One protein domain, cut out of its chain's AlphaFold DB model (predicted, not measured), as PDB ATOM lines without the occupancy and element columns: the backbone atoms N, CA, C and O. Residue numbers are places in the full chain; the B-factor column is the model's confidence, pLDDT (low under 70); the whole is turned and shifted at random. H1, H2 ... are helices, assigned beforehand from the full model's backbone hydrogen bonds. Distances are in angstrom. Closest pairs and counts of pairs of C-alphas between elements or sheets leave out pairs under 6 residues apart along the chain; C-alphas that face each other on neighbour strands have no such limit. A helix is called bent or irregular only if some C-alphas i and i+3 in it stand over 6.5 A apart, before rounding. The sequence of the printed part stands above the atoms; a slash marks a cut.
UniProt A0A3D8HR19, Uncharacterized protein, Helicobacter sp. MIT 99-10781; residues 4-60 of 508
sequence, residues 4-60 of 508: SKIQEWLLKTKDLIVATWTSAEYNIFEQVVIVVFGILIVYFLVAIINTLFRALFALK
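AT A GLANCE: This is residues 4 to 60 of the 508 residues of an uncharacterized protein of Helicobacter sp. MIT 99-10781 (UniProt A0A3D8HR19). Look for an open, narrow V made of two helices: the longer arm is H2, the shorter is H1, and a tight link at the narrow end joins them. The arms come near each other beside that link, and from there residues 4 to 19 of H1 and 36 to 60 of H2 stand free. The printed part has 57 residues, with two named helices in the order H1, H2 and no named strand; its class is all helix. The whole is extended, with a radius of gyration of the C-alphas of 16.1 A, and flat, spanning 51 by 31 by 8 A.

HOW THE PARTS SIT: Begin with H2, residues 28 to 60, the longest helix. H1, residues 4 to 22, is close to it but not clearly touching, with 1 pair of C-alphas within 8 A. Find that closest pair at Trp 21 and Gln 31, whose C-alphas are 7.5 A apart. The two helices run opposite ways at a shallow tilt of 28 degrees. Their centres are 19.1 A apart. In H1 and H2 every O i to N i+4 pair is within hydrogen-bond range.

IN THESE COORDINATES: Find C-alpha 28 at (5.754, 2.244, -33.937); from there H2 runs 48.1 A to C-alpha 60 at (3.359, 35.853, -68.208). Then go to C-alpha 4 at (27.169, 24.009, -51.868), where H1 begins; it measures 27.2 A to C-alpha 22. Neither helix is bent.

THE WHOLE: The two C-alphas farthest apart are those of Ala 24, in the link, and Lys 60, at 50.8 A. The printed part has no cut. The mean pLDDT of the printed part is 71.4; look for values under 70 at residues 4 to 7, 10, 13, 16 to 26 and 57 to 60 of this model.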
ATOM      1  N   SER A   4      26.566  24.480 -53.120       63.38
ATOM      2  CA  SER A   4      27.169  24.009 -51.868       63.38
ATOM      3  C   SER A   4      26.246  24.161 -50.655       63.38
ATOM      4  O   SER A   4      26.119  23.235 -49.861       63.38
ATOM      5  N   LYS A   5      25.522  25.283 -50.542       65.69
ATOM      6  CA  LYS A   5      24.599  25.537 -49.421       65.69
ATOM      7  C   LYS A   5      23.361  24.645 -49.479       65.69
ATOM      8  O   LYS A   5      22.806  24.294 -48.443       65.69
ATOM      9  N   ILE A   6      22.942  24.254 -50.684       62.19
ATOM     10  CA  ILE A   6      21.826  23.322 -50.885       62.19
ATOM     11  C   ILE A   6      22.252  21.902 -50.500       62.19
ATOM     12  O   ILE A   6      21.497  21.207 -49.827       62.19
ATOM     13  N   GLN A   7      23.468  21.481 -50.867       60.91
ATOM     14  CA  GLN A   7      23.998  20.175 -50.464       60.91
ATOM     15  C   GLN A   7      24.189  20.072 -48.948       60.91
ATOM     16  O   GLN A   7      23.770  19.080 -48.357       60.91
ATOM     17  N   GLU A   8      24.741  21.101 -48.304       75.06
ATOM     18  CA  GLU A   8      24.909  21.121 -46.846       75.06
ATOM     19  C   GLU A   8      23.556  21.087 -46.112       75.06
ATOM     20  O   GLU A   8      23.397  20.387 -45.112       75.06
ATOM     21  N   TRP A   9      22.548  21.786 -46.645       72.50
ATOM     22  CA  TRP A   9      21.187  21.748 -46.113       72.50
ATOM     23  C   TRP A   9      20.529  20.371 -46.285       72.50
ATOM     24  O   TRP A   9      19.875  19.892 -45.357       72.50
ATOM     25  N   LEU A  10      20.742  19.706 -47.428       63.62
ATOM     26  CA  LEU A  10      20.248  18.348 -47.695       63.62
ATOM     27  C   LEU A  10      20.912  17.290 -46.800       63.62
ATOM     28  O   LEU A  10      20.235  16.374 -46.337       63.62
ATOM     29  N   LEU A  11      22.212  17.419 -46.518       72.88
ATOM     30  CA  LEU A  11      22.905  16.535 -45.575       72.88
ATOM     31  C   LEU A  11      22.391  16.729 -44.142       72.88
ATOM     32  O   LEU A  11      22.017  15.754 -43.497       72.88
ATOM     33  N   LYS A  12      22.249  17.977 -43.680       72.25
ATOM     34  CA  LYS A  12      21.699  18.272 -42.344       72.25
ATOM     35  C   LYS A  12      20.254  17.796 -42.171       72.25
ATOM     36  O   LYS A  12      19.891  17.324 -41.098       72.25
ATOM     37  N   THR A  13      19.425  17.893 -43.210       67.19
ATOM     38  CA  THR A  13      18.046  17.369 -43.162       67.19
ATOM     39  C   THR A  13      18.007  15.845 -43.180       67.19
ATOM     40  O   THR A  13      17.196  15.269 -42.461       67.19
ATOM     41  N   LYS A  14      18.900  15.179 -43.925       70.75
ATOM     42  CA  LYS A  14      19.043  13.716 -43.872       70.75
ATOM     43  C   LYS A  14      19.397  13.244 -42.459       70.75
ATOM     44  O   LYS A  14      18.741  12.338 -41.953       70.75
ATOM     45  N   ASP A  15      20.372  13.879 -41.817       72.00
ATOM     46  CA  ASP A  15      20.817  13.483 -40.476       72.00
ATOM     47  C   ASP A  15      19.739  13.746 -39.413       72.00
ATOM     48  O   ASP A  15      19.541  12.927 -38.519       72.00
ATOM     49  N   LEU A  16      18.956  14.822 -39.559       66.12
ATOM     50  CA  LEU A  16      17.808  15.112 -38.692       66.12
ATOM     51  C   LEU A  16      16.682  14.068 -38.841       66.12
ATOM     52  O   LEU A  16      16.081  13.650 -37.850       66.12
ATOM     53  N   ILE A  17      16.407  13.615 -40.071       64.69
ATOM     54  CA  ILE A  17      15.408  12.567 -40.348       64.69
ATOM     55  C   ILE A  17      15.869  11.219 -39.776       64.69
ATOM     56  O   ILE A  17      15.077  10.491 -39.187       64.69
ATOM     57  N   VAL A  18      17.156  10.892 -39.896       67.44
ATOM     58  CA  VAL A  18      17.718   9.659 -39.326       67.44
ATOM     59  C   VAL A  18      17.736   9.706 -37.791       67.44
ATOM     60  O   VAL A  18      17.416   8.706 -37.149       67.44
ATOM     61  N   ALA A  19      18.034  10.860 -37.188       64.81
ATOM     62  CA  ALA A  19      18.004  11.044 -35.735       64.81
ATOM     63  C   ALA A  19      16.583  10.900 -35.156       64.81
ATOM     64  O   ALA A  19      16.396  10.239 -34.140       64.81
ATOM     65  N   THR A  20      15.572  11.445 -35.839       60.66
ATOM     66  CA  THR A  20      14.150  11.295 -35.460       60.66
ATOM     67  C   THR A  20      13.605   9.880 -35.678       60.66
ATOM     68  O   THR A  20      12.662   9.475 -35.006       60.66
ATOM     69  N   TRP A  21      14.212   9.099 -36.578       60.62
ATOM     70  CA  TRP A  21      13.902   7.676 -36.776       60.62
ATOM     71  C   TRP A  21      14.555   6.746 -35.748       60.62
ATOM     72  O   TRP A  21      14.045   5.656 -35.499       60.62
ATOM     73  N   THR A  22      15.695   7.142 -35.180       60.78
ATOM     74  CA  THR A  22      16.492   6.309 -34.259       60.78
ATOM     75  C   THR A  22      16.286   6.656 -32.787       60.78
ATOM     76  O   THR A  22      16.705   5.891 -31.919       60.78
ATOM     77  N   SER A  23      15.600   7.760 -32.479       55.59
ATOM     78  CA  SER A  23      15.166   8.068 -31.119       55.59
ATOM     79  C   SER A  23      14.096   7.069 -30.667       55.59
ATOM     80  O   SER A  23      12.984   7.052 -31.197       55.59
ATOM     81  N   ALA A  24      14.426   6.264 -29.657       55.06
ATOM     82  CA  ALA A  24      13.578   5.238 -29.039       55.06
ATOM     83  C   ALA A  24      12.349   5.785 -28.271       55.06
ATOM     84  O   ALA A  24      11.750   5.068 -27.476       55.06
ATOM     85  N   GLU A  25      11.993   7.055 -28.475       61.38
ATOM     86  CA  GLU A  25      10.938   7.756 -27.737       61.38
ATOM     87  C   GLU A  25       9.556   7.644 -28.395       61.38
ATOM     88  O   GLU A  25       8.554   7.838 -27.714       61.38
ATOM     89  N   TYR A  26       9.480   7.290 -29.684       62.53
ATOM     90  CA  TYR A  26       8.212   7.158 -30.405       62.53
ATOM     91  C   TYR A  26       7.819   5.697 -30.592       62.53
ATOM     92  O   TYR A  26       8.592   4.892 -31.122       62.53
ATOM     93  N   ASN A  27       6.582   5.359 -30.224       75.19
ATOM     94  CA  ASN A  27       6.026   4.041 -30.518       75.19
ATOM     95  C   ASN A  27       5.861   3.850 -32.036       75.19
ATOM     96  O   ASN A  27       5.661   4.808 -32.783       75.19
ATOM     97  N   ILE A  28       5.868   2.597 -32.505       74.38
ATOM     98  CA  ILE A  28       5.754   2.244 -33.937       74.38
ATOM     99  C   ILE A  28       4.555   2.945 -34.607       74.38
ATOM    100  O   ILE A  28       4.651   3.408 -35.741       74.38
ATOM    101  N   PHE A  29       3.434   3.078 -33.893       74.75
ATOM    102  CA  PHE A  29       2.253   3.793 -34.380       74.75
ATOM    103  C   PHE A  29       2.517   5.289 -34.628       74.75
ATOM    104  O   PHE A  29       2.122   5.823 -35.661       74.75
ATOM    105  N   GLU A  30       3.227   5.962 -33.723       73.25
ATOM    106  CA  GLU A  30       3.565   7.384 -33.841       73.25
ATOM    107  C   GLU A  30       4.562   7.626 -34.979       73.25
ATOM    108  O   GLU A  30       4.402   8.576 -35.743       73.25
ATOM    109  N   GLN A  31       5.521   6.714 -35.174       72.25
ATOM    110  CA  GLN A  31       6.442   6.760 -36.314       72.25
ATOM    111  C   GLN A  31       5.692   6.667 -37.652       72.25
ATOM    112  O   GLN A  31       5.958   7.450 -38.568       72.25
ATOM    113  N   VAL A  32       4.704   5.770 -37.760       76.69
ATOM    114  CA  VAL A  32       3.859   5.652 -38.963       76.69
ATOM    115  C   VAL A  32       3.058   6.934 -39.202       76.69
ATOM    116  O   VAL A  32       3.011   7.419 -40.334       76.69
ATOM    117  N   VAL A  33       2.477   7.529 -38.155       76.75
ATOM    118  CA  VAL A  33       1.725   8.792 -38.266       76.75
ATOM    119  C   VAL A  33       2.627   9.936 -38.736       76.75
ATOM    120  O   VAL A  33       2.236  10.677 -39.641       76.75
ATOM    121  N   ILE A  34       3.845  10.056 -38.200       77.75
ATOM    122  CA  ILE A  34       4.817  11.083 -38.607       77.75
ATOM    123  C   ILE A  34       5.207  10.919 -40.081       77.75
ATOM    124  O   ILE A  34       5.277  11.909 -40.811       77.75
ATOM    125  N   VAL A  35       5.403   9.685 -40.556       75.12
ATOM    126  CA  VAL A  35       5.727   9.413 -41.967       75.12
ATOM    127  C   VAL A  35       4.561   9.776 -42.884       75.12
ATOM    128  O   VAL A  35       4.765  10.445 -43.899       75.12
ATOM    129  N   VAL A  36       3.332   9.396 -42.523       76.56
ATOM    130  CA  VAL A  36       2.134   9.750 -43.300       76.56
ATOM    131  C   VAL A  36       1.958  11.270 -43.354       76.56
ATOM    132  O   VAL A  36       1.742  11.822 -44.435       76.56
ATOM    133  N   PHE A  37       2.134  11.971 -42.229       79.56
ATOM    134  CA  PHE A  37       2.100  13.435 -42.191       79.56
ATOM    135  C   PHE A  37       3.226  14.075 -43.013       79.56
ATOM    136  O   PHE A  37       2.974  15.027 -43.750       79.56
ATOM    137  N   GLY A  38       4.445  13.537 -42.955       75.94
ATOM    138  CA  GLY A  38       5.573  14.004 -43.762       75.94
ATOM    139  C   GLY A  38       5.302  13.880 -45.263       75.94
ATOM    140  O   GLY A  38       5.509  14.835 -46.014       75.94
ATOM    141  N   ILE A  39       4.754  12.743 -45.702       78.56
ATOM    142  CA  ILE A  39       4.352  12.524 -47.099       78.56
ATOM    143  C   ILE A  39       3.252  13.515 -47.503       78.56
ATOM    144  O   ILE A  39       3.345  14.120 -48.572       78.56
ATOM    145  N   LEU A  40       2.249  13.743 -46.648       79.75
ATOM    146  CA  LEU A  40       1.185  14.721 -46.905       79.75
ATOM    147  C   LEU A  40       1.732  16.147 -47.059       79.75
ATOM    148  O   LEU A  40       1.321  16.858 -47.977       79.75
ATOM    149  N   ILE A  41       2.693  16.549 -46.225       80.81
ATOM    150  CA  ILE A  41       3.353  17.860 -46.322       80.81
ATOM    151  C   ILE A  41       4.118  17.985 -47.645       80.81
ATOM    152  O   ILE A  41       4.009  19.010 -48.322       80.81
ATOM    153  N   VAL A  42       4.846  16.945 -48.065       80.81
ATOM    154  CA  VAL A  42       5.558  16.944 -49.357       80.81
ATOM    155  C   VAL A  42       4.574  17.044 -50.525       80.81
ATOM    156  O   VAL A  42       4.776  17.858 -51.429       80.81
ATOM    157  N   TYR A  43       3.476  16.285 -50.498       83.75
ATOM    158  CA  TYR A  43       2.420  16.383 -51.512       83.75
ATOM    159  C   TYR A  43       1.802  17.785 -51.565       83.75
ATOM    160  O   TYR A  43       1.597  18.330 -52.654       83.75
ATOM    161  N   PHE A  44       1.552  18.392 -50.406       82.19
ATOM    162  CA  PHE A  44       1.015  19.745 -50.304       82.19
ATOM    163  C   PHE A  44       1.989  20.795 -50.863       82.19
ATOM    164  O   PHE A  44       1.584  21.663 -51.638       82.19
ATOM    165  N   LEU A  45       3.289  20.670 -50.575       81.62
ATOM    166  CA  LEU A  45       4.331  21.535 -51.141       81.62
ATOM    167  C   LEU A  45       4.412  21.416 -52.669       81.62
ATOM    168  O   LEU A  45       4.468  22.433 -53.364       81.62
ATOM    169  N   VAL A  46       4.355  20.198 -53.217       80.06
ATOM    170  CA  VAL A  46       4.337  19.979 -54.675       80.06
ATOM    171  C   VAL A  46       3.082  20.589 -55.311       80.06
ATOM    172  O   VAL A  46       3.164  21.197 -56.383       80.06
ATOM    173  N   ALA A  47       1.926  20.483 -54.651       80.31
ATOM    174  CA  ALA A  47       0.688  21.106 -55.111       80.31
ATOM    175  C   ALA A  47       0.786  22.642 -55.125       80.31
ATOM    176  O   ALA A  47       0.408  23.271 -56.120       80.31
ATOM    177  N   ILE A  48       1.356  23.250 -54.080       84.00
ATOM    178  CA  ILE A  48       1.603  24.699 -54.013       84.00
ATOM    179  C   ILE A  48       2.548  25.142 -55.133       84.00
ATOM    180  O   ILE A  48       2.232  26.091 -55.853       84.00
ATOM    181  N   ILE A  49       3.664  24.437 -55.340       79.38
ATOM    182  CA  ILE A  49       4.635  24.753 -56.399       79.38
ATOM    183  C   ILE A  49       3.971  24.682 -57.780       79.38
ATOM    184  O   ILE A  49       4.117  25.604 -58.584       79.38
ATOM    185  N   ASN A  50       3.182  23.639 -58.055       75.50
ATOM    186  CA  ASN A  50       2.433  23.526 -59.310       75.50
ATOM    187  C   ASN A  50       1.424  24.667 -59.500       75.50
ATOM    188  O   ASN A  50       1.248  25.164 -60.617       75.50
ATOM    189  N   THR A  51       0.779  25.107 -58.421       76.75
ATOM    190  CA  THR A  51      -0.180  26.218 -58.450       76.75
ATOM    191  C   THR A  51       0.530  27.552 -58.703       76.75
ATOM    192  O   THR A  51       0.087  28.327 -59.549       76.75
ATOM    193  N   LEU A  52       1.687  27.776 -58.075       79.06
ATOM    194  CA  LEU A  52       2.569  28.920 -58.333       79.06
ATOM    195  C   LEU A  52       3.071  28.946 -59.780       79.06
ATOM    196  O   LEU A  52       3.022  29.995 -60.414       79.06
ATOM    197  N   PHE A  53       3.491  27.810 -60.344       73.12
ATOM    198  CA  PHE A  53       3.894  27.743 -61.754       73.12
ATOM    199  C   PHE A  53       2.744  28.085 -62.704       73.12
ATOM    200  O   PHE A  53       2.956  28.801 -63.685       73.12
ATOM    201  N   ARG A  54       1.522  27.622 -62.412       72.31
ATOM    202  CA  ARG A  54       0.326  27.988 -63.188       72.31
ATOM    203  C   ARG A  54       0.007  29.479 -63.067       72.31
ATOM    204  O   ARG A  54      -0.259  30.113 -64.086       72.31
ATOM    205  N   ALA A  55       0.104  30.048 -61.867       74.44
ATOM    206  CA  ALA A  55      -0.093  31.478 -61.637       74.44
ATOM    207  C   ALA A  55       0.969  32.330 -62.358       74.44
ATOM    208  O   ALA A  55       0.628  33.300 -63.031       74.44
ATOM    209  N   LEU A  56       2.243  31.929 -62.312       73.50
ATOM    210  CA  LEU A  56       3.338  32.582 -63.040       73.50
ATOM    211  C   LEU A  56       3.151  32.497 -64.560       73.50
ATOM    212  O   LEU A  56       3.429  33.463 -65.272       73.50
ATOM    213  N   PHE A  57       2.657  31.367 -65.075       62.00
ATOM    214  CA  PHE A  57       2.356  31.218 -66.500       62.00
ATOM    215  C   PHE A  57       1.179  32.105 -66.931       62.00
ATOM    216  O   PHE A  57       1.230  32.720 -67.996       62.00
ATOM    217  N   ALA A  58       0.155  32.239 -66.085       63.75
ATOM    218  CA  ALA A  58      -0.961  33.155 -66.314       63.75
ATOM    219  C   ALA A  58      -0.521  34.632 -66.269       63.75
ATOM    220  O   ALA A  58      -0.894  35.413 -67.142       63.75
ATOM    221  N   LEU A  59       0.349  35.003 -65.323       65.81
ATOM    222  CA  LEU A  59       0.950  36.341 -65.236       65.81
ATOM    223  C   LEU A  59       1.845  36.657 -66.440       65.81
ATOM    224  O   LEU A  59       1.838  37.782 -66.938       65.81
ATOM    225  N   LYS A  60       2.566  35.670 -66.984       55.47
ATOM    226  CA  LYS A  60       3.359  35.853 -68.208       55.47
ATOM    227  C   LYS A  60       2.493  36.275 -69.403       55.47
ATOM    228  O   LYS A  60       2.943  37.081 -70.212       55.47
TER     229      LYS A  60